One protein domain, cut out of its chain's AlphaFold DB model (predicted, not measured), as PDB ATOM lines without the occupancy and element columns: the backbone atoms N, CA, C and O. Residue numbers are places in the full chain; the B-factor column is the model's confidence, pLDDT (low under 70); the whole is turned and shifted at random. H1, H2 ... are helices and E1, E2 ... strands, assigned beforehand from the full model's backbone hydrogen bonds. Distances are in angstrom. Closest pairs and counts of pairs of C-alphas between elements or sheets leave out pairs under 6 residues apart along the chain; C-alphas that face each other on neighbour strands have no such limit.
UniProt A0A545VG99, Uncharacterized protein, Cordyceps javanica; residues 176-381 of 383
ATOM      1  N   SER A 176      50.100  11.762  -3.690       98.00
ATOM      2  CA  SER A 176      51.520  11.465  -3.896       98.00
ATOM      3  C   SER A 176      51.682  10.114  -4.591       98.00
ATOM      4  O   SER A 176      52.319  10.031  -5.642       98.00
ATOM      5  N   LYS A 177      51.015   9.070  -4.083       97.44
ATOM      6  CA  LYS A 177      51.051   7.706  -4.624       97.44
ATOM      7  C   LYS A 177      50.630   7.627  -6.095       97.44
ATOM      8  O   LYS A 177      51.268   6.895  -6.848       97.44
ATOM      9  N   ILE A 178      49.595   8.362  -6.510       96.94
ATOM     10  CA  ILE A 178      49.130   8.374  -7.910       96.94
ATOM     11  C   ILE A 178      49.982   9.269  -8.826       96.94
ATOM     12  O   ILE A 178      49.733   9.332 -10.027       96.94
ATOM     13  N   GLY A 179      51.009   9.936  -8.287       96.31
ATOM     14  CA  GLY A 179      51.992  10.685  -9.067       96.31
ATOM     15  C   GLY A 179      51.599  12.129  -9.379       96.31
ATOM     16  O   GLY A 179      52.078  12.677 -10.373       96.31
ATOM     17  N   MET A 180      50.751  12.761  -8.562       98.06
ATOM     18  CA  MET A 180      50.515  14.203  -8.680       98.06
ATOM     19  C   MET A 180      51.797  14.994  -8.371       98.06
ATOM     20  O   MET A 180      52.639  14.574  -7.580       98.06
ATOM     21  N   ALA A 181      51.943  16.174  -8.971       96.56
ATOM     22  CA  ALA A 181      53.122  17.027  -8.818       96.56
ATOM     23  C   ALA A 181      53.250  17.657  -7.418       96.56
ATOM     24  O   ALA A 181      54.312  18.173  -7.068       96.56
ATOM     25  N   GLY A 182      52.168  17.668  -6.638       97.75
ATOM     26  CA  GLY A 182      52.133  18.250  -5.305       97.75
ATOM     27  C   GLY A 182      50.721  18.378  -4.746       97.75
ATOM     28  O   GLY A 182      49.732  18.234  -5.464       97.75
ATOM     29  N   GLN A 183      50.651  18.732  -3.463       98.38
ATOM     30  CA  GLN A 183      49.438  19.258  -2.832       98.38
ATOM     31  C   GLN A 183      49.011  20.567  -3.512       98.38
ATOM     32  O   GLN A 183      49.854  21.274  -4.059       98.38
ATOM     33  N   GLY A 184      47.741  20.945  -3.430       98.25
ATOM     34  CA  GLY A 184      47.237  22.239  -3.884       98.25
ATOM     35  C   GLY A 184      47.948  23.412  -3.213       98.25
ATOM     36  O   GLY A 184      48.587  23.259  -2.172       98.25
ATOM     37  N   ILE A 185      47.909  24.599  -3.814       98.38
ATOM     38  CA  ILE A 185      48.410  25.820  -3.163       98.38
ATOM     39  C   ILE A 185      47.603  26.114  -1.890       98.38
ATOM     40  O   ILE A 185      48.202  26.507  -0.893       98.38
ATOM     41  N   ASN A 186      46.282  25.890  -1.925       98.56
ATOM     42  CA  ASN A 186      45.338  26.045  -0.808       98.56
ATOM     43  C   ASN A 186      45.510  27.375  -0.068       98.56
ATOM     44  O   ASN A 186      45.500  27.432   1.164       98.56
ATOM     45  N   SER A 187      45.704  28.454  -0.828       98.56
ATOM     46  CA  SER A 187      45.758  29.792  -0.249       98.56
ATOM     47  C   SER A 187      44.456  30.070   0.498       98.56
ATOM     48  O   SER A 187      43.386  29.738  -0.004       98.56
ATOM     49  N   LEU A 188      44.547  30.698   1.668       98.56
ATOM     50  CA  LEU A 188      43.394  31.237   2.404       98.56
ATOM     51  C   LEU A 188      43.176  32.728   2.103       98.56
ATOM     52  O   LEU A 188      42.445  33.408   2.812       98.56
ATOM     53  N   GLN A 189      43.914  33.264   1.131       98.12
ATOM     54  CA  GLN A 189      43.928  34.672   0.749       98.12
ATOM     55  C   GLN A 189      43.915  34.803  -0.779       98.12
ATOM     56  O   GLN A 189      44.470  33.925  -1.458       98.12
ATOM     57  N   PRO A 190      43.372  35.904  -1.327       98.12
ATOM     58  CA  PRO A 190      43.393  36.166  -2.759       98.12
ATOM     59  C   PRO A 190      44.798  36.054  -3.361       98.12
ATOM     60  O   PRO A 190      45.745  36.687  -2.898       98.12
ATOM     61  N   ASN A 191      44.932  35.251  -4.419       97.19
ATOM     62  CA  ASN A 191      46.193  35.030  -5.146       97.19
ATOM     63  C   ASN A 191      46.074  35.309  -6.656       97.19
ATOM     64  O   ASN A 191      46.946  34.925  -7.430       97.19
ATOM     65  N   GLY A 192      44.975  35.942  -7.080       96.62
ATOM     66  CA  GLY A 192      44.686  36.228  -8.488       96.62
ATOM     67  C   GLY A 192      44.185  35.031  -9.303       96.62
ATOM     68  O   GLY A 192      44.000  35.175 -10.508       96.62
ATOM     69  N   LYS A 193      43.967  33.863  -8.680       97.19
ATOM     70  CA  LYS A 193      43.454  32.654  -9.343       97.19
ATOM     71  C   LYS A 193      42.347  31.998  -8.523       97.19
ATOM     72  O   LYS A 193      41.181  32.250  -8.799       97.19
ATOM     73  N   ALA A 194      42.700  31.205  -7.512       98.31
ATOM     74  CA  ALA A 194      41.751  30.500  -6.654       98.31
ATOM     75  C   ALA A 194      42.287  30.352  -5.223       98.31
ATOM     76  O   ALA A 194      43.473  30.069  -5.021       98.31
ATOM     77  N   TRP A 195      41.413  30.531  -4.236       98.62
ATOM     78  CA  TRP A 195      41.727  30.421  -2.812       98.62
ATOM     79  C   TRP A 195      40.512  29.913  -2.030       98.62
ATOM     80  O   TRP A 195      39.378  30.048  -2.471       98.62
ATOM     81  N   ILE A 196      40.746  29.292  -0.879       98.81
ATOM     82  CA  ILE A 196      39.682  28.793  -0.005       98.81
ATOM     83  C   ILE A 196      39.073  29.991   0.726       98.81
ATOM     84  O   ILE A 196      39.801  30.769   1.347       98.81
ATOM     85  N   GLY A 197      37.755  30.143   0.637       98.12
ATOM     86  CA  GLY A 197      37.027  31.298   1.150       98.12
ATOM     87  C   GLY A 197      35.822  31.651   0.283       98.12
ATOM     88  O   GLY A 197      35.576  31.025  -0.744       98.12
ATOM     89  N   SER A 198      35.070  32.662   0.714       97.25
ATOM     90  CA  SER A 198      33.847  33.143   0.051       97.25
ATOM     91  C   SER A 198      33.880  34.649  -0.253       97.25
ATOM     92  O   SER A 198      32.843  35.272  -0.462       97.25
ATOM     93  N   ASP A 199      35.059  35.259  -0.184       95.44
ATOM     94  CA  ASP A 199      35.332  36.693  -0.339       95.44
ATOM     95  C   ASP A 199      35.700  37.101  -1.779       95.44
ATOM     96  O   ASP A 199      35.926  38.279  -2.053       95.44
ATOM     97  N   GLY A 200      35.784  36.142  -2.704       94.38
ATOM     98  CA  GLY A 200      36.107  36.383  -4.105       94.38
ATOM     99  C   GLY A 200      34.917  36.828  -4.955       94.38
ATOM    100  O   GLY A 200      33.760  36.662  -4.567       94.38
ATOM    101  N   PRO A 201      35.189  37.368  -6.157       93.94
ATOM    102  CA  PRO A 201      34.140  37.786  -7.085       93.94
ATOM    103  C   PRO A 201      33.339  36.603  -7.643       93.94
ATOM    104  O   PRO A 201      32.179  36.783  -8.004       93.94
ATOM    105  N   ASN A 202      33.946  35.412  -7.704       95.88
ATOM    106  CA  ASN A 202      33.308  34.152  -8.069       95.88
ATOM    107  C   ASN A 202      33.501  33.148  -6.932       95.88
ATOM    108  O   ASN A 202      34.574  33.115  -6.337       95.88
ATOM    109  N   THR A 203      32.494  32.331  -6.631       97.31
ATOM    110  CA  THR A 203      32.556  31.353  -5.532       97.31
ATOM    111  C   THR A 203      31.975  30.014  -5.949       97.31
ATOM    112  O   THR A 203      30.903  29.961  -6.543       97.31
ATOM    113  N   PHE A 204      32.681  28.934  -5.638       98.44
ATOM    114  CA  PHE A 204      32.275  27.557  -5.900       98.44
ATOM    115  C   PHE A 204      32.107  26.839  -4.561       98.44
ATOM    116  O   PHE A 204      33.071  26.760  -3.799       98.44
ATOM    117  N   THR A 205      30.917  26.316  -4.273       98.75
ATOM    118  CA  THR A 205      30.690  25.424  -3.129       98.75
ATOM    119  C   THR A 205      30.812  23.988  -3.605       98.75
ATOM    120  O   THR A 205      29.950  23.499  -4.327       98.75
ATOM    121  N   PHE A 206      31.875  23.303  -3.202       98.88
ATOM    122  CA  PHE A 206      32.039  21.875  -3.453       98.88
ATOM    123  C   PHE A 206      31.460  21.091  -2.289       98.88
ATOM    124  O   PHE A 206      31.884  21.308  -1.161       98.88
ATOM    125  N   THR A 207      30.554  20.158  -2.566       98.75
ATOM    126  CA  THR A 207      29.937  19.285  -1.564       98.75
ATOM    127  C   THR A 207      30.206  17.827  -1.906       98.75
ATOM    128  O   THR A 207      29.974  17.393  -3.038       98.75
ATOM    129  N   ASN A 208      30.658  17.041  -0.929       98.25
ATOM    130  CA  ASN A 208      30.736  15.592  -1.076       98.25
ATOM    131  C   ASN A 208      29.319  14.995  -1.018       98.25
ATOM    132  O   ASN A 208      28.661  15.030   0.021       98.25
ATOM    133  N   ARG A 209      28.842  14.428  -2.125       96.94
ATOM    134  CA  ARG A 209      27.573  13.691  -2.222       96.94
ATOM    135  C   ARG A 209      27.762  12.190  -2.437       96.94
ATOM    136  O   ARG A 209      26.770  11.499  -2.651       96.94
ATOM    137  N   ALA A 210      28.988  11.685  -2.312       93.31
ATOM    138  CA  ALA A 210      29.325  10.275  -2.441       93.31
ATOM    139  C   ALA A 210      28.823   9.479  -1.235       93.31
ATOM    140  O   ALA A 210      29.565   9.212  -0.292       93.31
ATOM    141  N   GLY A 211      27.521   9.175  -1.245       85.69
ATOM    142  CA  GLY A 211      26.782   8.580  -0.133       85.69
ATOM    143  C   GLY A 211      26.283   7.152  -0.368       85.69
ATOM    144  O   GLY A 211      26.040   6.450   0.614       85.69
ATOM    145  N   SER A 212      26.139   6.703  -1.620       78.44
ATOM    146  CA  SER A 212      25.628   5.365  -1.940       78.44
ATOM    147  C   SER A 212      26.543   4.599  -2.918       78.44
ATOM    148  O   SER A 212      27.252   5.204  -3.718       78.44
ATOM    149  N   PRO A 213      26.619   3.252  -2.812       79.75
ATOM    150  CA  PRO A 213      25.949   2.398  -1.820       79.75
ATOM    151  C   PRO A 213      26.525   2.527  -0.398       79.75
ATOM    152  O   PRO A 213      25.908   2.049   0.551       79.75
ATOM    153  N   SER A 214      27.678   3.184  -0.252       85.06
ATOM    154  CA  SER A 214      28.293   3.528   1.029       85.06
ATOM    155  C   SER A 214      28.996   4.881   0.919       85.06
ATOM    156  O   SER A 214      29.588   5.145  -0.129       85.06
ATOM    157  N   PRO A 215      29.014   5.698   1.987       91.88
ATOM    158  CA  PRO A 215      29.754   6.947   1.984       91.88
ATOM    159  C   PRO A 215      31.250   6.740   1.742       91.88
ATOM    160  O   PRO A 215      31.857   5.867   2.370       91.88
ATOM    161  N   VAL A 216      31.846   7.558   0.875       94.88
ATOM    162  CA  VAL A 216      33.293   7.544   0.610       94.88
ATOM    163  C   VAL A 216      33.897   8.948   0.712       94.88
ATOM    164  O   VAL A 216      33.215   9.941   0.441       94.88
ATOM    165  N   PRO A 217      35.177   9.061   1.111       96.94
ATOM    166  CA  PRO A 217      35.855  10.349   1.147       96.94
ATOM    167  C   PRO A 217      36.092  10.877  -0.270       96.94
ATOM    168  O   PRO A 217      36.425  10.116  -1.185       96.94
ATOM    169  N   VAL A 218      35.979  12.196  -0.418       98.25
ATOM    170  CA  VAL A 218      36.267  12.925  -1.657       98.25
ATOM    171  C   VAL A 218      37.403  13.912  -1.411       98.25
ATOM    172  O   VAL A 218      37.392  14.654  -0.432       98.25
ATOM    173  N   THR A 219      38.368  13.971  -2.322       98.75
ATOM    174  CA  THR A 219      39.338  15.067  -2.402       98.75
ATOM    175  C   THR A 219      39.033  15.913  -3.631       98.75
ATOM    176  O   THR A 219      39.115  15.427  -4.758       98.75
ATOM    177  N   VAL A 220      38.710  17.189  -3.435       98.81
ATOM    178  CA  VAL A 220      38.551  18.155  -4.531       98.81
ATOM    179  C   VAL A 220      39.923  18.460  -5.107       98.81
ATOM    180  O   VAL A 220      40.839  18.725  -4.337       98.81
ATOM    181  N   VAL A 221      40.073  18.490  -6.428       98.88
ATOM    182  CA  VAL A 221      41.269  18.984  -7.123       98.88
ATOM    183  C   VAL A 221      40.831  20.059  -8.106       98.88
ATOM    184  O   VAL A 221      40.068  19.759  -9.013       98.88
ATOM    185  N   LEU A 222      41.322  21.292  -7.959       98.88
ATOM    186  CA  LEU A 222      41.056  22.400  -8.884       98.88
ATOM    187  C   LEU A 222      42.364  22.930  -9.467       98.88
ATOM    188  O   LEU A 222      43.301  23.271  -8.736       98.88
ATOM    189  N   TRP A 223      42.403  23.048 -10.789       98.56
ATOM    190  CA  TRP A 223      43.492  23.663 -11.540       98.56
ATOM    191  C   TRP A 223      42.995  24.883 -12.316       98.56
ATOM    192  O   TRP A 223      41.823  25.000 -12.667       98.56
ATOM    193  N   ALA A 224      43.915  25.797 -12.603       97.69
ATOM    194  CA  ALA A 224      43.643  27.004 -13.363       97.69
ATOM    195  C   ALA A 224      44.783  27.261 -14.346       97.69
ATOM    196  O   ALA A 224      45.942  26.962 -14.063       97.69
ATOM    197  N   TRP A 225      44.443  27.825 -15.499       96.62
ATOM    198  CA  TRP A 225      45.397  28.240 -16.515       96.62
ATOM    199  C   TRP A 225      46.253  29.385 -15.984       96.62
ATOM    200  O   TRP A 225      45.734  30.398 -15.499       96.62
ATOM    201  N   GLU A 226      47.574  29.268 -16.120       93.69
ATOM    202  CA  GLU A 226      48.476  30.364 -15.758       93.69
ATOM    203  C   GLU A 226      48.395  31.505 -16.774       93.69
ATOM    204  O   GLU A 226      48.503  32.681 -16.424       93.69
ATOM    205  N   ARG A 227      48.133  31.149 -18.032       92.50
ATOM    206  CA  ARG A 227      48.042  32.037 -19.191       92.50
ATOM    207  C   ARG A 227      47.074  31.470 -20.224       92.50
ATOM    208  O   ARG A 227      46.687  30.307 -20.151       92.50
ATOM    209  N   ASP A 228      46.711  32.273 -21.213       89.19
ATOM    210  CA  ASP A 228      45.842  31.811 -22.293       89.19
ATOM    211  C   ASP A 228      46.458  30.627 -23.046       89.19
ATOM    212  O   ASP A 228      47.653  30.617 -23.344       89.19
ATOM    213  N   GLN A 229      45.616  29.637 -23.358       87.69
ATOM    214  CA  GLN A 229      45.996  28.392 -24.036       87.69
ATOM    215  C   GLN A 229      46.992  27.533 -23.236       87.69
ATOM    216  O   GLN A 229      47.742  26.738 -23.808       87.69
ATOM    217  N   ASP A 230      46.998  27.658 -21.904       91.62
ATOM    218  CA  ASP A 230      47.767  26.791 -21.009       91.62
ATOM    219  C   ASP A 230      47.078  25.437 -20.795       91.62
ATOM    220  O   ASP A 230      46.642  25.083 -19.700       91.62
ATOM    221  N   TYR A 231      47.016  24.638 -21.858       88.06
ATOM    222  CA  TYR A 231      46.460  23.286 -21.796       88.06
ATOM    223  C   TYR A 231      47.245  22.361 -20.848       88.06
ATOM    224  O   TYR A 231      46.754  21.302 -20.487       88.06
ATOM    225  N   GLN A 232      48.451  22.733 -20.399       91.88
ATOM    226  CA  GLN A 232      49.177  21.943 -19.402       91.88
ATOM    227  C   GLN A 232      48.651  22.139 -17.975       91.88
ATOM    228  O   GLN A 232      49.026  21.366 -17.098       91.88
ATOM    229  N   ALA A 233      47.802  23.133 -17.708       93.88
ATOM    230  CA  ALA A 233      47.276  23.375 -16.364       93.88
ATOM    231  C   ALA A 233      46.513  22.170 -15.789       93.88
ATOM    232  O   ALA A 233      46.596  21.897 -14.596       93.88
ATOM    233  N   MET A 234      45.827  21.416 -16.650       94.25
ATOM    234  CA  MET A 234      45.083  20.204 -16.285       94.25
ATOM    235  C   MET A 234      45.980  18.987 -15.992       94.25
ATOM    236  O   MET A 234      45.531  17.974 -15.459       94.25
ATOM    237  N   CYS A 235      47.268  19.080 -16.329       95.50
ATOM    238  CA  CYS A 235      48.254  18.028 -16.138       95.50
ATOM    239  C   CYS A 235      48.760  17.975 -14.694       95.50
ATOM    240  O   CYS A 235      49.891  18.378 -14.397       95.50
ATOM    241  N   VAL A 236      47.938  17.470 -13.782       96.94
ATOM    242  CA  VAL A 236      48.237  17.469 -12.343       96.94
ATOM    243  C   VAL A 236      49.452  16.618 -11.954       96.94
ATOM    244  O   VAL A 236      49.991  16.787 -10.864       96.94
ATOM    245  N   ASN A 237      49.938  15.737 -12.837       95.88
ATOM    246  CA  ASN A 237      51.195  15.001 -12.650       95.88
ATOM    247  C   ASN A 237      52.463  15.858 -12.842       95.88
ATOM    248  O   ASN A 237      53.552  15.486 -12.402       95.88
ATOM    249  N   VAL A 238      52.359  17.005 -13.519       93.94
ATOM    250  CA  VAL A 238      53.497  17.910 -13.765       93.94
ATOM    251  C   VAL A 238      53.256  19.339 -13.297       93.94
ATOM    252  O   VAL A 238      54.234  20.054 -13.068       93.94
ATOM    253  N   ARG A 239      51.999  19.753 -13.129       95.12
ATOM    254  CA  ARG A 239      51.600  21.051 -12.585       95.12
ATOM    255  C   ARG A 239      50.928  20.862 -11.238       95.12
ATOM    256  O   ARG A 239      50.065  20.010 -11.063       95.12
ATOM    257  N   ARG A 240      51.342  21.681 -10.276       96.31
ATOM    258  CA  ARG A 240      50.718  21.726  -8.960       96.31
ATOM    259  C   ARG A 240      49.320  22.359  -9.101       96.31
ATOM    260  O   ARG A 240      49.246  23.452  -9.658       96.31
ATOM    261  N   PRO A 241      48.245  21.722  -8.608       98.19
ATOM    262  CA  PRO A 241      46.910  22.318  -8.602       98.19
ATOM    263  C   PRO A 241      46.826  23.536  -7.667       98.19
ATOM    264  O   PRO A 241      47.665  23.730  -6.783       98.19
ATOM    265  N   TYR A 242      45.787  24.351  -7.835       98.62
ATOM    266  CA  TYR A 242      45.537  25.506  -6.970       98.62
ATOM    267  C   TYR A 242      44.864  25.099  -5.664       98.62
ATOM    268  O   TYR A 242      45.274  25.571  -4.605       98.62
ATOM    269  N   ILE A 243      43.886  24.197  -5.731       98.88
ATOM    270  CA  ILE A 243      43.142  23.714  -4.565       98.88
ATOM    271  C   ILE A 243      43.189  22.193  -4.544       98.88
ATOM    272  O   ILE A 243      42.914  21.556  -5.559       98.88
ATOM    273  N   THR A 244      43.531  21.625  -3.391       98.88
ATOM    274  CA  THR A 244      43.295  20.219  -3.064       98.88
ATOM    275  C   THR A 244      42.727  20.112  -1.659       98.88
ATOM    276  O   THR A 244      43.464  20.336  -0.699       98.88
ATOM    277  N   VAL A 245      41.439  19.820  -1.521       98.81
ATOM    278  CA  VAL A 245      40.737  19.870  -0.227       98.81
ATOM    279  C   VAL A 245      40.074  18.539   0.068       98.81
ATOM    280  O   VAL A 245      39.455  17.946  -0.810       98.81
ATOM    281  N   SER A 246      40.200  18.096   1.313       98.81
ATOM    282  CA  SER A 246      39.560  16.903   1.847       98.81
ATOM    283  C   SER A 246      38.118  17.172   2.262       98.81
ATOM    284  O   SER A 246      37.879  18.027   3.112       98.81
ATOM    285  N   LEU A 247      37.190  16.371   1.744       98.62
ATOM    286  CA  LEU A 247      35.787  16.285   2.149       98.62
ATOM    287  C   LEU A 247      35.510  14.838   2.610       98.62
ATOM    288  O   LEU A 247      35.014  14.015   1.834       98.62
ATOM    289  N   PRO A 248      35.940  14.464   3.830       97.50
ATOM    290  CA  PRO A 248      35.993  13.066   4.256       97.50
ATOM    291  C   PRO A 248      34.624  12.392   4.409       97.50
ATOM    292  O   PRO A 248      34.547  11.174   4.252       97.50
ATOM    293  N   ASN A 249      33.562  13.145   4.700       96.69
ATOM    294  CA  ASN A 249      32.218  12.612   4.905       96.69
ATOM    295  C   ASN A 249      31.240  13.149   3.858       96.69
ATOM    296  O   ASN A 249      31.354  14.286   3.400       96.69
ATOM    297  N   ALA A 250      30.225  12.349   3.526       96.19
ATOM    298  CA  ALA A 250      29.100  12.825   2.731       96.19
ATOM    299  C   ALA A 250      28.399  13.989   3.456       96.19
ATOM    300  O   ALA A 250      28.057  13.886   4.635       96.19
ATOM    301  N   GLY A 251      28.178  15.085   2.736       96.88
ATOM    302  CA  GLY A 251      27.654  16.346   3.248       96.88
ATOM    303  C   GLY A 251      28.722  17.363   3.653       96.88
ATOM    304  O   GLY A 251      28.360  18.525   3.815       96.88
ATOM    305  N   ASP A 252      29.997  16.972   3.778       98.44
ATOM    306  CA  ASP A 252      31.084  17.937   3.979       98.44
ATOM    307  C   ASP A 252      31.199  18.849   2.750       98.44
ATOM    308  O   ASP A 252      31.119  18.381   1.607       98.44
ATOM    309  N   ASP A 253      31.433  20.139   2.987       98.69
ATOM    310  CA  ASP A 253      31.565  21.148   1.947       98.69
ATOM    311  C   ASP A 253      32.793  22.057   2.125       98.69
ATOM    312  O   ASP A 253      33.412  22.163   3.187       98.69
ATOM    313  N   VAL A 254      33.182  22.712   1.031       98.81
ATOM    314  CA  VAL A 254      34.168  23.794   1.032       98.81
ATOM    315  C   VAL A 254      33.778  24.854   0.013       98.81
ATOM    316  O   VAL A 254      33.433  24.541  -1.126       98.81
ATOM    317  N   VAL A 255      33.898  26.121   0.403       98.75
ATOM    318  CA  VAL A 255      33.762  27.249  -0.522       98.75
ATOM    319  C   VAL A 255      35.142  27.675  -1.016       98.75
ATOM    320  O   VAL A 255      36.067  27.908  -0.230       98.75
ATOM    321  N   VAL A 256      35.277  27.770  -2.334       98.75
ATOM    322  CA  VAL A 256      36.467  28.260  -3.027       98.75
ATOM    323  C   VAL A 256      36.111  29.540  -3.766       98.75
ATOM    324  O   VAL A 256      35.219  29.556  -4.611       98.75
ATOM    325  N   SER A 257      36.853  30.598  -3.489       98.31
ATOM    326  CA  SER A 257      36.830  31.849  -4.230       98.31
ATOM    327  C   SER A 257      37.699  31.743  -5.483       98.31
ATOM    328  O   SER A 257      38.806  31.203  -5.440       98.31
ATOM    329  N   LEU A 258      37.237  32.322  -6.591       97.56
ATOM    330  CA  LEU A 258      37.996  32.482  -7.828       97.56
ATOM    331  C   LEU A 258      38.038  33.950  -8.250       97.56
ATOM    332  O   LEU A 258      37.051  34.681  -8.129       97.56
ATOM    333  N   ALA A 259      39.180  34.366  -8.790       96.06
ATOM    334  CA  ALA A 259      39.316  35.661  -9.442       96.06
ATOM    335  C   ALA A 259      38.486  35.722 -10.740       96.06
ATOM    336  O   ALA A 259      38.039  34.704 -11.278       96.06
ATOM    337  N   ASP A 260      38.278  36.934 -11.248       94.06
ATOM    338  CA  ASP A 260      37.770  37.120 -12.605       94.06
ATOM    339  C   ASP A 260      38.815  36.676 -13.643       94.06
ATOM    340  O   ASP A 260      40.010  36.583 -13.356       94.06
ATOM    341  N   ASP A 261      38.345  36.379 -14.852       93.69
ATOM    342  CA  ASP A 261      39.159  35.968 -15.999       93.69
ATOM    343  C   ASP A 261      39.995  34.683 -15.824       93.69
ATOM    344  O   ASP A 261      40.975  34.440 -16.540       93.69
ATOM    345  N   VAL A 262      39.576  33.804 -14.918       95.56
ATOM    346  CA  VAL A 262      40.181  32.491 -14.683       95.56
ATOM    347  C   VAL A 262      39.540  31.459 -15.602       95.56
ATOM    348  O   VAL A 262      38.324  31.386 -15.726       95.56
ATOM    349  N   VAL A 263      40.365  30.634 -16.242       96.06
ATOM    350  CA  VAL A 263      39.940  29.438 -16.981       96.06
ATOM    351  C   VAL A 263      40.552  28.243 -16.273       96.06
ATOM    352  O   VAL A 263      41.712  28.314 -15.861       96.06
ATOM    353  N   GLY A 264      39.809  27.161 -16.111       97.31
ATOM    354  CA  GLY A 264      40.306  26.009 -15.383       97.31
ATOM    355  C   GLY A 264      39.347  24.839 -15.404       97.31
ATOM    356  O   GLY A 264      38.397  24.793 -16.182       97.31
ATOM    357  N   GLY A 265      39.623  23.895 -14.521       98.06
ATOM    358  CA  GLY A 265      38.747  22.770 -14.284       98.06
ATOM    359  C   GLY A 265      38.956  22.210 -12.892       98.06
ATOM    360  O   GLY A 265      39.850  22.626 -12.147       98.06
ATOM    361  N   PHE A 266      38.093  21.279 -12.538       98.88
ATOM    362  CA  PHE A 266      38.160  20.561 -11.287       98.88
ATOM    363  C   PHE A 266      37.678  19.125 -11.461       98.88
ATOM    364  O   PHE A 266      36.928  18.805 -12.379       98.88
ATOM    365  N   ALA A 267      38.107  18.260 -10.554       98.56
ATOM    366  CA  ALA A 267      37.684  16.870 -10.481       98.56
ATOM    367  C   ALA A 267      37.733  16.381  -9.029       98.56
ATOM    368  O   ALA A 267      38.377  16.999  -8.174       98.56
ATOM    369  N   ALA A 268      37.078  15.256  -8.763       98.06
ATOM    370  CA  ALA A 268      37.144  14.558  -7.487       98.06
ATOM    371  C   ALA A 268      38.127  13.380  -7.555       98.06
ATOM    372  O   ALA A 268      38.129  12.619  -8.527       98.06
ATOM    373  N   LEU A 269      38.929  13.200  -6.504       98.19
ATOM    374  CA  LEU A 269      39.554  11.918  -6.182       98.19
ATOM    375  C   LEU A 269      38.680  11.224  -5.143       98.19
ATOM    376  O   LEU A 269      38.494  11.752  -4.050       98.19
ATOM    377  N   GLU A 270      38.153  10.054  -5.465       95.19
ATOM    378  CA  GLU A 270      37.175   9.366  -4.628       95.19
ATOM    379  C   GLU A 270      37.770   8.102  -4.022       95.19
ATOM    380  O   GLU A 270      38.474   7.338  -4.691       95.19
ATOM    381  N   ASN A 271      37.479   7.888  -2.737       95.25
ATOM    382  CA  ASN A 271      37.774   6.655  -2.006       95.25
ATOM    383  C   ASN A 271      39.244   6.189  -2.068       95.25
ATOM    384  O   ASN A 271      39.528   4.995  -1.978       95.25
ATOM    385  N   HIS A 272      40.182   7.112  -2.313       96.19
ATOM    386  CA  HIS A 272      41.593   6.799  -2.597       96.19
ATOM    387  C   HIS A 272      41.790   5.738  -3.699       96.19
ATOM    388  O   HIS A 272      42.765   4.980  -3.679       96.19
ATOM    389  N   ALA A 273      40.841   5.669  -4.637       95.19
ATOM    390  CA  ALA A 273      40.817   4.717  -5.742       95.19
ATOM    391  C   ALA A 273      41.010   5.399  -7.105       95.19
ATOM    392  O   ALA A 273      41.507   4.761  -8.033       95.19
ATOM    393  N   THR A 274      40.643   6.679  -7.233       96.94
ATOM    394  CA  THR A 274      40.852   7.450  -8.466       96.94
ATOM    395  C   THR A 274      42.334   7.521  -8.830       96.94
ATOM    396  O   THR A 274      43.157   7.977  -8.041       96.94
ATOM    397  N   ALA A 275      42.671   7.112 -10.051       97.44
ATOM    398  CA  ALA A 275      44.024   7.187 -10.587       97.44
ATOM    399  C   ALA A 275      44.226   8.444 -11.448       97.44
ATOM    400  O   ALA A 275      43.299   9.215 -11.706       97.44
ATOM    401  N   LEU A 276      45.459   8.643 -11.916       97.44
ATOM    402  CA  LEU A 276      45.701   9.509 -13.065       97.44
ATOM    403  C   LEU A 276      45.624   8.686 -14.352       97.44
ATOM    404  O   LEU A 276      46.074   7.539 -14.387       97.44
ATOM    405  N   SER A 277      45.101   9.283 -15.420       95.31
ATOM    406  CA  SER A 277      45.065   8.667 -16.741       95.31
ATOM    407  C   SER A 277      46.486   8.508 -17.294       95.31
ATOM    408  O   SER A 277      47.445   9.102 -16.788       95.31
ATOM    409  N   PHE A 278      46.646   7.767 -18.396       89.94
ATOM    410  CA  PHE A 278      47.948   7.640 -19.070       89.94
ATOM    411  C   PHE A 278      48.533   8.998 -19.502       89.94
ATOM    412  O   PHE A 278      49.743   9.124 -19.695       89.94
ATOM    413  N   ALA A 279      47.677  10.011 -19.659       90.12
ATOM    414  CA  ALA A 279      48.071  11.363 -19.997       90.12
ATOM    415  C   ALA A 279      48.437  12.204 -18.766       90.12
ATOM    416  O   ALA A 279      48.885  13.318 -18.965       90.12
ATOM    417  N   GLY A 280      48.318  11.712 -17.527       94.56
ATOM    418  CA  GLY A 280      48.648  12.477 -16.313       94.56
ATOM    419  C   GLY A 280      47.532  13.400 -15.814       94.56
ATOM    420  O   GLY A 280      47.794  14.341 -15.060       94.56
ATOM    421  N   LEU A 281      46.311  13.131 -16.263       96.25
ATOM    422  CA  LEU A 281      45.074  13.841 -15.946       96.25
ATOM    423  C   LEU A 281      44.351  13.111 -14.814       96.25
ATOM    424  O   LEU A 281      44.528  11.905 -14.692       96.25
ATOM    425  N   VAL A 282      43.519  13.777 -14.011       98.12
ATOM    426  CA  VAL A 282      42.645  13.054 -13.065       98.12
ATOM    427  C   VAL A 282      41.684  12.164 -13.858       98.12
ATOM    428  O   VAL A 282      40.905  12.688 -14.649       98.12
ATOM    429  N   ASP A 283      41.744  10.842 -13.670       97.56
ATOM    430  CA  ASP A 283      40.949   9.865 -14.431       97.56
ATOM    431  C   ASP A 283      39.516   9.753 -13.892       97.56
ATOM    432  O   ASP A 283      39.103   8.740 -13.325       97.56
ATOM    433  N   ASN A 284      38.769  10.847 -13.999       97.38
ATOM    434  CA  ASN A 284      37.406  10.965 -13.504       97.38
ATOM    435  C   ASN A 284      36.608  11.976 -14.347       97.38
ATOM    436  O   ASN A 284      37.154  12.600 -15.257       97.38
ATOM    437  N   THR A 285      35.326  12.160 -14.040       97.31
ATOM    438  CA  THR A 285      34.511  13.254 -14.577       97.31
ATOM    439  C   THR A 285      35.030  14.601 -14.093       97.31
ATOM    440  O   THR A 285      35.449  14.753 -12.940       97.31
ATOM    441  N   TRP A 286      35.032  15.576 -14.998       97.94
ATOM    442  CA  TRP A 286      35.537  16.920 -14.752       97.94
ATOM    443  C   TRP A 286      34.404  17.933 -14.765       97.94
ATOM    444  O   TRP A 286      33.426  17.767 -15.487       97.94
ATOM    445  N   GLY A 287      34.575  19.006 -14.002       98.25
ATOM    446  CA  GLY A 287      33.896  20.265 -14.262       98.25
ATOM    447  C   GLY A 287      34.879  21.227 -14.910       98.25
ATOM    448  O   GLY A 287      35.964  21.455 -14.374       98.25
ATOM    449  N   GLU A 288      34.529  21.792 -16.056       97.12
ATOM    450  CA  GLU A 288      35.349  22.776 -16.763       97.12
ATOM    451  C   GLU A 288      34.692  24.139 -16.683       97.12
ATOM    452  O   GLU A 288      33.477  24.258 -16.811       97.12
ATOM    453  N   PHE A 289      35.481  25.185 -16.436       96.50
ATOM    454  CA  PHE A 289      34.929  26.512 -16.210       96.50
ATOM    455  C   PHE A 289      35.774  27.632 -16.812       96.50
ATOM    456  O   PHE A 289      36.988  27.536 -17.008       96.50
ATOM    457  N   ASN A 290      35.114  28.763 -17.045       94.31
ATOM    458  CA  ASN A 290      35.768  30.055 -17.144       94.31
ATOM    459  C   ASN A 290      34.943  31.142 -16.449       94.31
ATOM    460  O   ASN A 290      33.715  31.102 -16.480       94.31
ATOM    461  N   THR A 291      35.631  32.126 -15.878       93.88
ATOM    462  CA  THR A 291      35.061  33.349 -15.291       93.88
ATOM    463  C   THR A 291      35.283  34.571 -16.194       93.88
ATOM    464  O   THR A 291      35.257  35.711 -15.734       93.88
ATOM    465  N   LYS A 292      35.535  34.339 -17.495       88.75
ATOM    466  CA  LYS A 292      35.708  35.377 -18.524       88.75
ATOM    467  C   LYS A 292      34.357  35.735 -19.137       88.75
ATOM    468  O   LYS A 292      33.561  34.849 -19.441       88.75
ATOM    469  N   GLY A 293      34.120  37.020 -19.396       87.06
ATOM    470  CA  GLY A 293      32.889  37.482 -20.051       87.06
ATOM    471  C   GLY A 293      31.630  36.986 -19.328       87.06
ATOM    472  O   GLY A 293      31.478  37.211 -18.129       87.06
ATOM    473  N   ASP A 294      30.760  36.261 -20.038       85.00
ATOM    474  CA  ASP A 294      29.515  35.723 -19.470       85.00
ATOM    475  C   ASP A 294      29.728  34.586 -18.461       85.00
ATOM    476  O   ASP A 294      28.777  34.186 -17.788       85.00
ATOM    477  N   SER A 295      30.968  34.107 -18.299       92.25
ATOM    478  CA  SER A 295      31.334  32.909 -17.538       92.25
ATOM    479  C   SER A 295      30.627  31.662 -18.068       92.25
ATOM    480  O   SER A 295      29.518  31.707 -18.593       92.25
ATOM    481  N   THR A 296      31.274  30.508 -18.030       94.25
ATOM    482  CA  THR A 296      30.650  29.256 -18.488       94.25
ATOM    483  C   THR A 296      31.189  28.105 -17.683       94.25
ATOM    484  O   THR A 296      32.367  28.121 -17.331       94.25
ATOM    485  N   VAL A 297      30.324  27.147 -17.386       96.50
ATOM    486  CA  VAL A 297      30.693  25.892 -16.750       96.50
ATOM    487  C   VAL A 297      29.982  24.725 -17.418       96.50
ATOM    488  O   VAL A 297      28.856  24.872 -17.891       96.50
ATOM    489  N   ASP A 298      30.620  23.570 -17.428       97.19
ATOM    490  CA  ASP A 298      30.037  22.324 -17.896       97.19
ATOM    491  C   ASP A 298      30.680  21.123 -17.193       97.19
ATOM    492  O   ASP A 298      31.748  21.224 -16.587       97.19
ATOM    493  N   VAL A 299      29.992  19.988 -17.257       98.06
ATOM    494  CA  VAL A 299      30.488  18.671 -16.888       98.06
ATOM    495  C   VAL A 299      31.079  18.030 -18.138       98.06
ATOM    496  O   VAL A 299      30.436  17.977 -19.188       98.06
ATOM    497  N   SER A 300      32.277  17.474 -18.010       97.12
ATOM    498  CA  SER A 300      32.960  16.753 -19.074       97.12
ATOM    499  C   SER A 300      33.246  15.309 -18.680       97.12
ATOM    500  O   SER A 300      33.853  15.004 -17.649       97.12
ATOM    501  N   ARG A 301      32.800  14.399 -19.546       96.62
ATOM    502  CA  ARG A 301      33.051  12.953 -19.503       96.62
ATOM    503  C   ARG A 301      34.064  12.542 -20.574       96.62
ATOM    504  O   ARG A 301      34.052  11.406 -21.036       96.62
ATOM    505  N   GLU A 302      34.909  13.476 -21.003       94.81
ATOM    506  CA  GLU A 302      35.902  13.248 -22.055       94.81
ATOM    507  C   GLU A 302      37.095  12.432 -21.555       94.81
ATOM    508  O   GLU A 302      37.523  11.494 -22.221       94.81
ATOM    509  N   VAL A 303      37.605  12.743 -20.360       95.12
ATOM    510  CA  VAL A 303      38.773  12.048 -19.793       95.12
ATOM    511  C   VAL A 303      38.416  10.632 -19.352       95.12
ATOM    512  O   VAL A 303      39.176   9.702 -19.612       95.12
ATOM    513  N   ASN A 304      37.248  10.480 -18.727       95.69
ATOM    514  CA  ASN A 304      36.692   9.198 -18.330       95.69
ATOM    515  C   ASN A 304      35.180   9.201 -18.574       95.69
ATOM    516  O   ASN A 304      34.404   9.792 -17.815       95.69
ATOM    517  N   ALA A 305      34.750   8.494 -19.619       94.50
ATOM    518  CA  ALA A 305      33.341   8.382 -19.978       94.50
ATOM    519  C   ALA A 305      32.501   7.733 -18.867       94.50
ATOM    520  O   ALA A 305      31.283   7.909 -18.836       94.50
ATOM    521  N   ARG A 306      33.128   7.001 -17.943       94.00
ATOM    522  CA  ARG A 306      32.497   6.306 -16.812       94.00
ATOM    523  C   ARG A 306      32.930   6.880 -15.463       94.00
ATOM    524  O   ARG A 306      32.868   6.169 -14.463       94.00
ATOM    525  N   GLY A 307      33.396   8.126 -15.451       94.81
ATOM    526  CA  GLY A 307      33.714   8.830 -14.219       94.81
ATOM    527  C   GLY A 307      32.507   8.941 -13.286       94.81
ATOM    528  O   GLY A 307      31.354   8.741 -13.685       94.81
ATOM    529  N   SER A 308      32.804   9.238 -12.029       95.19
ATOM    530  CA  SER A 308      31.843   9.473 -10.963       95.19
ATOM    531  C   SER A 308      30.888  10.603 -11.312       95.19
ATOM    532  O   SER A 308      31.241  11.542 -12.029       95.19
ATOM    533  N   ALA A 309      29.662  10.532 -10.797       95.50
ATOM    534  CA  ALA A 309      28.691  11.551 -11.133       95.50
ATOM    535  C   ALA A 309      29.074  12.916 -10.555       95.50
ATOM    536  O   ALA A 309      29.663  13.046  -9.479       95.50
ATOM    537  N   MET A 310      28.665  13.946 -11.278       97.75
ATOM    538  CA  MET A 310      28.831  15.334 -10.897       97.75
ATOM    539  C   MET A 310      27.582  16.106 -11.306       97.75
ATOM    540  O   MET A 310      26.998  15.846 -12.365       97.75
ATOM    541  N   SER A 311      27.186  17.067 -10.479       98.12
ATOM    542  CA  SER A 311      26.171  18.056 -10.826       98.12
ATOM    543  C   SER A 311      26.658  19.441 -10.432       98.12
ATOM    544  O   SER A 311      27.119  19.658  -9.316       98.12
ATOM    545  N   ILE A 312      26.533  20.385 -11.353       98.25
ATOM    546  CA  ILE A 312      26.926  21.779 -11.212       98.25
ATOM    547  C   ILE A 312      25.676  22.615 -11.437       98.25
ATOM    548  O   ILE A 312      25.070  22.567 -12.508       98.25
ATOM    549  N   ARG A 313      25.286  23.397 -10.437       97.25
ATOM    550  CA  ARG A 313      24.178  24.341 -10.529       97.25
ATOM    551  C   ARG A 313      24.716  25.751 -10.421       97.25
ATOM    552  O   ARG A 313      25.326  26.123  -9.427       97.25
ATOM    553  N   ALA A 314      24.456  26.545 -11.443       96.06
ATOM    554  CA  ALA A 314      24.835  27.941 -11.456       96.06
ATOM    555  C   ALA A 314      23.731  28.820 -10.843       96.06
ATOM    556  O   ALA A 314      22.548  28.471 -10.879       96.06
ATOM    557  N   SER A 315      24.096  29.985 -10.307       94.31
ATOM    558  CA  SER A 315      23.175  30.901  -9.607       94.31
ATOM    559  C   SER A 315      21.989  31.404 -10.441       94.31
ATOM    560  O   SER A 315      20.956  31.799  -9.897       94.31
ATOM    561  N   ASN A 316      22.098  31.368 -11.770       93.00
ATOM    562  CA  ASN A 316      21.007  31.685 -12.691       93.00
ATOM    563  C   ASN A 316      20.039  30.508 -12.935       93.00
ATOM    564  O   ASN A 316      19.099  30.646 -13.717       93.00
ATOM    565  N   GLY A 317      20.258  29.373 -12.270       94.12
ATOM    566  CA  GLY A 317      19.453  28.162 -12.375       94.12
ATOM    567  C   GLY A 317      19.941  27.159 -13.419       94.12
ATOM    568  O   GLY A 317      19.358  26.077 -13.480       94.12
ATOM    569  N   CYS A 318      20.984  27.473 -14.199       95.94
ATOM    570  CA  CYS A 318      21.540  26.520 -15.157       95.94
ATOM    571  C   CYS A 318      22.075  25.280 -14.446       95.94
ATOM    572  O   CYS A 318      22.745  25.406 -13.418       95.94
ATOM    573  N   VAL A 319      21.823  24.099 -15.003       97.06
ATOM    574  CA  VAL A 319      22.353  22.836 -14.478       97.06
ATOM    575  C   VAL A 319      23.208  22.149 -15.528       97.06
ATOM    576  O   VAL A 319      22.753  21.911 -16.639       97.06
ATOM    577  N   SER A 320      24.421  21.765 -15.158       98.00
ATOM    578  CA  SER A 320      25.228  20.824 -15.923       98.00
ATOM    579  C   SER A 320      25.464  19.578 -15.075       98.00
ATOM    580  O   SER A 320      25.856  19.683 -13.917       98.00
ATOM    581  N   ASN A 321      25.155  18.397 -15.598       97.81
ATOM    582  CA  ASN A 321      25.299  17.124 -14.890       97.81
ATOM    583  C   ASN A 321      25.581  15.993 -15.882       97.81
ATOM    584  O   ASN A 321      25.731  16.233 -17.067       97.81
ATOM    585  N   MET A 322      25.585  14.736 -15.443       96.06
ATOM    586  CA  MET A 322      25.911  13.579 -16.297       96.06
ATOM    587  C   MET A 322      25.020  13.368 -17.540       96.06
ATOM    588  O   MET A 322      25.351  12.525 -18.383       96.06
ATOM    589  N   SER A 323      23.906  14.096 -17.655       95.94
ATOM    590  CA  SER A 323      22.902  13.977 -18.721       95.94
ATOM    591  C   SER A 323      22.478  15.301 -19.369       95.94
ATOM    592  O   SER A 323      21.865  15.263 -20.433       95.94
ATOM    593  N   GLU A 324      22.797  16.442 -18.762       96.31
ATOM    594  CA  GLU A 324      22.360  17.779 -19.172       96.31
ATOM    595  C   GLU A 324      23.585  18.694 -19.262       96.31
ATOM    596  O   GLU A 324      24.402  18.708 -18.344       96.31
ATOM    597  N   CYS A 325      23.722  19.454 -20.351       95.94
ATOM    598  CA  CYS A 325      24.893  20.289 -20.635       95.94
ATOM    599  C   CYS A 325      26.223  19.582 -20.361       95.94
ATOM    600  O   CYS A 325      27.046  20.076 -19.593       95.94
ATOM    601  N   VAL A 326      26.415  18.417 -20.982       97.00
ATOM    602  CA  VAL A 326      27.559  17.537 -20.727       97.00
ATOM    603  C   VAL A 326      28.349  17.234 -21.983       97.00
ATOM    604  O   VAL A 326      27.779  16.859 -23.010       97.00
ATOM    605  N   PHE A 327      29.668  17.352 -21.894       97.12
ATOM    606  CA  PHE A 327      30.559  16.873 -22.937       97.12
ATOM    607  C   PHE A 327      30.737  15.361 -22.834       97.12
ATOM    608  O   PHE A 327      31.092  14.821 -21.786       97.12
ATOM    609  N   VAL A 328      30.473  14.668 -23.940       96.12
ATOM    610  CA  VAL A 328      30.588  13.210 -24.061       96.12
ATOM    611  C   VAL A 328      31.332  12.838 -25.332       96.12
ATOM    612  O   VAL A 328      31.318  13.572 -26.321       96.12
ATOM    613  N   CYS A 329      31.933  11.654 -25.347       95.81
ATOM    614  CA  CYS A 329      32.546  11.113 -26.550       95.81
ATOM    615  C   CYS A 329      31.492  10.794 -27.613       95.81
ATOM    616  O   CYS A 329      30.499  10.119 -27.340       95.81
ATOM    617  N   LYS A 330      31.727  11.232 -28.858       94.88
ATOM    618  CA  LYS A 330      30.835  10.933 -29.994       94.88
ATOM    619  C   LYS A 330      30.752   9.434 -30.265       94.88
ATOM    620  O   LYS A 330      29.702   8.916 -30.639       94.88
ATOM    621  N   ASN A 331      31.865   8.727 -30.074       94.25
ATOM    622  CA  ASN A 331      31.864   7.274 -30.060       94.25
ATOM    623  C   ASN A 331      31.383   6.785 -28.687       94.25
ATOM    624  O   ASN A 331      32.146   6.797 -27.727       94.25
ATOM    625  N   SER A 332      30.134   6.322 -28.617       85.69
ATOM    626  CA  SER A 332      29.474   5.876 -27.377       85.69
ATOM    627  C   SER A 332      30.146   4.695 -26.661       85.69
ATOM    628  O   SER A 332      29.817   4.424 -25.511       85.69
ATOM    629  N   GLY A 333      31.081   3.994 -27.312       89.06
ATOM    630  CA  GLY A 333      31.886   2.933 -26.698       89.06
ATOM    631  C   GLY A 333      33.298   3.355 -26.282       89.06
ATOM    632  O   GLY A 333      34.051   2.509 -25.808       89.06
ATOM    633  N   ALA A 334      33.691   4.610 -26.507       93.06
ATOM    634  CA  ALA A 334      35.008   5.094 -26.118       93.06
ATOM    635  C   ALA A 334      35.046   5.402 -24.616       93.06
ATOM    636  O   ALA A 334      34.175   6.098 -24.101       93.06
ATOM    637  N   ASP A 335      36.075   4.905 -23.928       92.44
ATOM    638  CA  ASP A 335      36.289   5.202 -22.506       92.44
ATOM    639  C   ASP A 335      36.894   6.599 -22.288       92.44
ATOM    640  O   ASP A 335      36.757   7.162 -21.205       92.44
ATOM    641  N   TRP A 336      37.516   7.166 -23.326       94.12
ATOM    642  CA  TRP A 336      38.041   8.527 -23.342       94.12
ATOM    643  C   TRP A 336      37.961   9.128 -24.752       94.12
ATOM    644  O   TRP A 336      37.951   8.414 -25.761       94.12
ATOM    645  N   CYS A 337      37.945  10.448 -24.823       94.00
ATOM    646  CA  CYS A 337      38.066  11.249 -26.031       94.00
ATOM    647  C   CYS A 337      38.698  12.588 -25.666       94.00
ATOM    648  O   CYS A 337      38.855  12.922 -24.496       94.00
ATOM    649  N   GLY A 338      39.125  13.344 -26.666       87.38
ATOM    650  CA  GLY A 338      39.860  14.565 -26.374       87.38
ATOM    651  C   GLY A 338      40.562  15.194 -27.560       87.38
ATOM    652  O   GLY A 338      40.994  16.345 -27.508       87.38
ATOM    653  N   ASP A 339      40.657  14.449 -28.655       88.81
ATOM    654  CA  ASP A 339      40.975  15.039 -29.939       88.81
ATOM    655  C   ASP A 339      39.802  15.892 -30.415       88.81
ATOM    656  O   ASP A 339      38.628  15.585 -30.176       88.81
ATOM    657  N   LYS A 340      40.131  16.961 -31.140       86.12
ATOM    658  CA  LYS A 340      39.128  17.791 -31.798       86.12
ATOM    659  C   LYS A 340      38.157  16.903 -32.587       86.12
ATOM    660  O   LYS A 340      38.567  15.940 -33.230       86.12
ATOM    661  N   ASP A 341      36.875  17.248 -32.536       88.81
ATOM    662  CA  ASP A 341      35.785  16.570 -33.237       88.81
ATOM    663  C   ASP A 341      35.438  15.165 -32.703       88.81
ATOM    664  O   ASP A 341      34.517  14.553 -33.245       88.81
ATOM    665  N   THR A 342      36.081  14.670 -31.633       92.69
ATOM    666  CA  THR A 342      35.790  13.343 -31.032       92.69
ATOM    667  C   THR A 342      34.798  13.368 -29.869       92.69
ATOM    668  O   THR A 342      34.313  12.316 -29.448       92.69
ATOM    669  N   TYR A 343      34.442  14.558 -29.400       94.25
ATOM    670  CA  TYR A 343      33.490  14.808 -28.324       94.25
ATOM    671  C   TYR A 343      32.405  15.787 -28.781       94.25
ATOM    672  O   TYR A 343      32.563  16.468 -29.798       94.25
ATOM    673  N   GLN A 344      31.293  15.827 -28.056       95.25
ATOM    674  CA  GLN A 344      30.199  16.764 -28.286       95.25
ATOM    675  C   GLN A 344      29.499  17.136 -26.978       95.25
ATOM    676  O   GLN A 344      29.321  16.291 -26.098       95.25
ATOM    677  N   LEU A 345      29.037  18.377 -26.898       95.12
ATOM    678  CA  LEU A 345      28.120  18.854 -25.880       95.12
ATOM    679  C   LEU A 345      26.719  18.311 -26.167       95.12
ATOM    680  O   LEU A 345      26.172  18.479 -27.258       95.12
ATOM    681  N   THR A 346      26.137  17.624 -25.191       94.31
ATOM    682  CA  THR A 346      24.834  16.967 -25.319       94.31
ATOM    683  C   THR A 346      23.830  17.592 -24.360       94.31
ATOM    684  O   THR A 346      24.184  17.974 -23.244       94.31
ATOM    685  N   ASN A 347      22.573  17.691 -24.813       94.38
ATOM    686  CA  ASN A 347      21.441  18.220 -24.049       94.38
ATOM    687  C   ASN A 347      21.748  19.586 -23.421       94.38
ATOM    688  O   ASN A 347      21.601  19.768 -22.223       94.38
ATOM    689  N   CYS A 348      22.237  20.537 -24.222       93.50
ATOM    690  CA  CYS A 348      22.524  21.891 -23.752       93.50
ATOM    691  C   CYS A 348      21.742  22.922 -24.563       93.50
ATOM    692  O   CYS A 348      22.267  23.581 -25.458       93.50
ATOM    693  N   GLY A 349      20.438  22.989 -24.297       89.19
ATOM    694  CA  GLY A 349      19.503  23.847 -25.022       89.19
ATOM    695  C   GLY A 349      18.712  24.776 -24.105       89.19
ATOM    696  O   GLY A 349      18.761  24.671 -22.886       89.19
ATOM    697  N   HIS A 350      17.908  25.655 -24.706       85.19
ATOM    698  CA  HIS A 350      17.208  26.749 -24.014       85.19
ATOM    699  C   HIS A 350      16.229  26.345 -22.897       85.19
ATOM    700  O   HIS A 350      15.809  27.212 -22.132       85.19
ATOM    701  N   ALA A 351      15.837  25.070 -22.798       90.81
ATOM    702  CA  ALA A 351      15.035  24.580 -21.675       90.81
ATOM    703  C   ALA A 351      15.795  24.671 -20.336       90.81
ATOM    704  O   ALA A 351      15.173  24.754 -19.278       90.81
ATOM    705  N   ASN A 352      17.127  24.698 -20.399       93.19
ATOM    706  CA  ASN A 352      18.027  24.895 -19.281       93.19
ATOM    707  C   ASN A 352      18.507  26.365 -19.260       93.19
ATOM    708  O   ASN A 352      19.088  26.839 -20.242       93.19
ATOM    709  N   PRO A 353      18.211  27.148 -18.207       92.19
ATOM    710  CA  PRO A 353      18.455  28.591 -18.206       92.19
ATOM    711  C   PRO A 353      19.925  28.947 -18.443       92.19
ATOM    712  O   PRO A 353      20.778  28.517 -17.689       92.19
ATOM    713  N   GLY A 354      20.244  29.766 -19.449       91.44
ATOM    714  CA  GLY A 354      21.635  30.167 -19.727       91.44
ATOM    715  C   GLY A 354      22.500  29.087 -20.391       91.44
ATOM    716  O   GLY A 354      23.670  29.346 -20.675       91.44
ATOM    717  N   ALA A 355      21.936  27.913 -20.677       94.44
ATOM    718  CA  ALA A 355      22.584  26.891 -21.483       94.44
ATOM    719  C   ALA A 355      22.694  27.330 -22.945       94.44
ATOM    720  O   ALA A 355      21.743  27.862 -23.531       94.44
ATOM    721  N   HIS A 356      23.844  27.061 -23.551       92.06
ATOM    722  CA  HIS A 356      24.043  27.225 -24.982       92.06
ATOM    723  C   HIS A 356      25.033  26.192 -25.518       92.06
ATOM    724  O   HIS A 356      25.842  25.646 -24.775       92.06
ATOM    725  N   THR A 357      24.973  25.946 -26.822       91.00
ATOM    726  CA  THR A 357      25.918  25.111 -27.564       91.00
ATOM    727  C   THR A 357      26.187  25.776 -28.904       91.00
ATOM    728  O   THR A 357      25.286  26.397 -29.477       91.00
ATOM    729  N   ASP A 358      27.411  25.674 -29.409       85.25
ATOM    730  CA  ASP A 358      27.691  26.005 -30.801       85.25
ATOM    731  C   ASP A 358      27.144  24.925 -31.754       85.25
ATOM    732  O   ASP A 358      26.626  23.883 -31.340       85.25
ATOM    733  N   ASN A 359      27.196  25.216 -33.056       81.25
ATOM    734  CA  ASN A 359      26.563  24.387 -34.086       81.25
ATOM    735  C   ASN A 359      27.194  22.990 -34.218       81.25
ATOM    736  O   ASN A 359      26.534  22.069 -34.696       81.25
ATOM    737  N   ASP A 360      28.465  22.838 -33.854       79.56
ATOM    738  CA  ASP A 360      29.221  21.586 -33.878       79.56
ATOM    739  C   ASP A 360      29.259  20.871 -32.518       79.56
ATOM    740  O   ASP A 360      29.773  19.749 -32.439       79.56
ATOM    741  N   GLY A 361      28.675  21.473 -31.475       77.94
ATOM    742  CA  GLY A 361      28.693  20.952 -30.110       77.94
ATOM    743  C   GLY A 361      30.101  20.895 -29.521       77.94
ATOM    744  O   GLY A 361      30.357  20.082 -28.638       77.94
ATOM    745  N   ALA A 362      31.034  21.684 -30.048       83.00
ATOM    746  CA  ALA A 362      32.425  21.730 -29.620       83.00
ATOM    747  C   ALA A 362      32.665  22.780 -28.520       83.00
ATOM    748  O   ALA A 362      33.689  22.712 -27.831       83.00
ATOM    749  N   ASP A 363      31.736  23.720 -28.346       85.56
ATOM    750  CA  ASP A 363      31.753  24.781 -27.342       85.56
ATOM    751  C   ASP A 363      30.337  25.024 -26.788       85.56
ATOM    752  O   ASP A 363      29.324  24.749 -27.435       85.56
ATOM    753  N   GLY A 364      30.264  25.554 -25.573       90.44
ATOM    754  CA  GLY A 364      29.015  25.822 -24.873       90.44
ATOM    755  C   GLY A 364      29.064  25.427 -23.405       90.44
ATOM    756  O   GLY A 364      30.135  25.252 -22.826       90.44
ATOM    757  N   GLY A 365      27.885  25.310 -22.807       94.88
ATOM    758  CA  GLY A 365      27.688  24.965 -21.407       94.88
ATOM    759  C   GLY A 365      26.709  25.912 -20.724       94.88
ATOM    760  O   GLY A 365      25.948  26.642 -21.365       94.88
ATOM    761  N   CYS A 366      26.752  25.899 -19.399       95.19
ATOM    762  CA  CYS A 366      25.968  26.764 -18.536       95.19
ATOM    763  C   CYS A 366      26.624  28.131 -18.357       95.19
ATOM    764  O   CYS A 366      27.635  28.251 -17.662       95.19
ATOM    765  N   SER A 367      26.024  29.173 -18.932       92.62
ATOM    766  CA  SER A 367      26.625  30.511 -19.002       92.62
ATOM    767  C   SER A 367      25.766  31.601 -18.390       92.62
ATOM    768  O   SER A 367      24.595  31.397 -18.079       92.62
ATOM    769  N   GLY A 368      26.349  32.786 -18.209       86.88
ATOM    770  CA  GLY A 368      25.629  33.975 -17.745       86.88
ATOM    771  C   GLY A 368      25.345  33.987 -16.242       86.88
ATOM    772  O   GLY A 368      24.554  34.809 -15.765       86.88
ATOM    773  N   TRP A 369      25.992  33.108 -15.472       85.19
ATOM    774  CA  TRP A 369      25.833  33.027 -14.016       85.19
ATOM    775  C   TRP A 369      26.541  34.161 -13.259       85.19
ATOM    776  O   TRP A 369      26.422  34.286 -12.045       85.19
ATOM    777  N   GLY A 370      27.202  35.071 -13.983       66.75
ATOM    778  CA  GLY A 370      27.832  36.263 -13.420       66.75
ATOM    779  C   GLY A 370      26.879  37.417 -13.055       66.75
ATOM    780  O   GLY A 370      27.283  38.347 -12.358       66.75
ATOM    781  N   SER A 371      25.624  37.394 -13.519       60.59
ATOM    782  CA  SER A 371      24.698  38.542 -13.424       60.59
ATOM    783  C   SER A 371      23.929  38.655 -12.096       60.59
ATOM    784  O   SER A 371      23.421  39.730 -11.772       60.59
ATOM    785  N   LYS A 372      23.855  37.579 -11.301       50.56
ATOM    786  CA  LYS A 372      23.190  37.541  -9.984       50.56
ATOM    787  C   LYS A 372      23.971  36.659  -9.011       50.56
ATOM    788  O   LYS A 372      23.601  35.515  -8.800       50.56
ATOM    789  N   GLY A 373      25.046  37.200  -8.430       60.59
ATOM    790  CA  GLY A 373      25.944  36.461  -7.531       60.59
ATOM    791  C   GLY A 373      26.689  35.367  -8.292       60.59
ATOM    792  O   GLY A 373      26.090  34.369  -8.679       60.59
ATOM    793  N   LYS A 374      27.984  35.556  -8.571       88.56
ATOM    794  CA  LYS A 374      28.745  34.614  -9.401       88.56
ATOM    795  C   LYS A 374      29.052  33.343  -8.592       88.56
ATOM    796  O   LYS A 374      30.113  33.225  -7.980       88.56
ATOM    797  N   HIS A 375      28.076  32.441  -8.519       95.56
ATOM    798  CA  HIS A 375      28.111  31.269  -7.654       95.56
ATOM    799  C   HIS A 375      27.809  29.981  -8.408       95.56
ATOM    800  O   HIS A 375      26.888  29.956  -9.233       95.56
ATOM    801  N   LEU A 376      28.553  28.926  -8.071       97.62
ATOM    802  CA  LEU A 376      28.282  27.552  -8.474       97.62
ATOM    803  C   LEU A 376      28.140  26.655  -7.238       97.62
ATOM    804  O   LEU A 376      29.059  26.590  -6.423       97.62
ATOM    805  N   ASP A 377      27.041  25.912  -7.164       98.19
ATOM    806  CA  ASP A 377      26.881  24.765  -6.271       98.19
ATOM    807  C   ASP A 377      27.326  23.499  -7.012       98.19
ATOM    808  O   ASP A 377      26.825  23.203  -8.100       98.19
ATOM    809  N   ILE A 378      28.284  22.762  -6.453       98.75
ATOM    810  CA  ILE A 378      28.925  21.612  -7.095       98.75
ATOM    811  C   ILE A 378      28.799  20.396  -6.183       98.75
ATOM    812  O   ILE A 378      29.431  20.317  -5.132       98.75
ATOM    813  N   ASP A 379      28.017  19.422  -6.625       98.44
ATOM    814  CA  ASP A 379      27.843  18.134  -5.968       98.44
ATOM    815  C   ASP A 379      28.780  17.098  -6.612       98.44
ATOM    816  O   ASP A 379      28.696  16.832  -7.816       98.44
ATOM    817  N   LEU A 380      29.680  16.520  -5.811       97.50
ATOM    818  CA  LEU A 380      30.684  15.538  -6.237       97.50
ATOM    819  C   LEU A 380      30.301  14.122  -5.795       97.50
ATOM    820  O   LEU A 380      29.951  13.919  -4.632       97.50
ATOM    821  N   GLY A 381      30.414  13.147  -6.699       86.62
ATOM    822  CA  GLY A 381      30.185  11.731  -6.409       86.62
ATOM    823  C   GLY A 381      28.721  11.366  -6.152       86.62
ATOM    824  O   GLY A 381      28.454  10.418  -5.429       86.62
TER     825      GLY A 381
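Overview. This is residues 176 to 381 of the 383 residues of an uncharacterized protein of Cordyceps javanica (UniProt A0A545VG99). Little of this domain is regular structure: two strongly twisted sheets stand face to face as a sandwich, one branched with nine strands, one mixed with order E1 E5 E2 E15 E9 E10. Small H1 packs on the branched sheet. The printed part has 206 residues, and the named elements hold only 81 of them, under half; the class is mostly strand, with one named helix and 15 named strands in the order E1 to E3, H1, E4 to E15. It is compact, radius of gyration of the C-alphas 15.6 A, spanning 41 by 39 by 36 A.

Arrangement. E8, residues 296 to 300, has E7, residues 286 to 290, on one side, antiparallel, N 298 to O 288 3.0 A, within hydrogen-bond range. E14, residues 364 to 367, and E11, residues 326 to 329, are on the other side. H1, residues 231 to 234, too short for any O i to N i+4 pair, is on this sheet, height 8.1 A.

Along the chain. E6, residues 263 to 270, spans 23.7 A from (39.940, 29.438, -16.981). E15, residues 375 to 381, spans 19.7 A and ends at (30.185, 11.731, -6.409).

Size, cuts and confidence. The printed part has no cut. Links E6 to E7 and, before E12, residues 343 to 346, E11 to E12 are long. Residues 370 to 373 have pLDDT under 70.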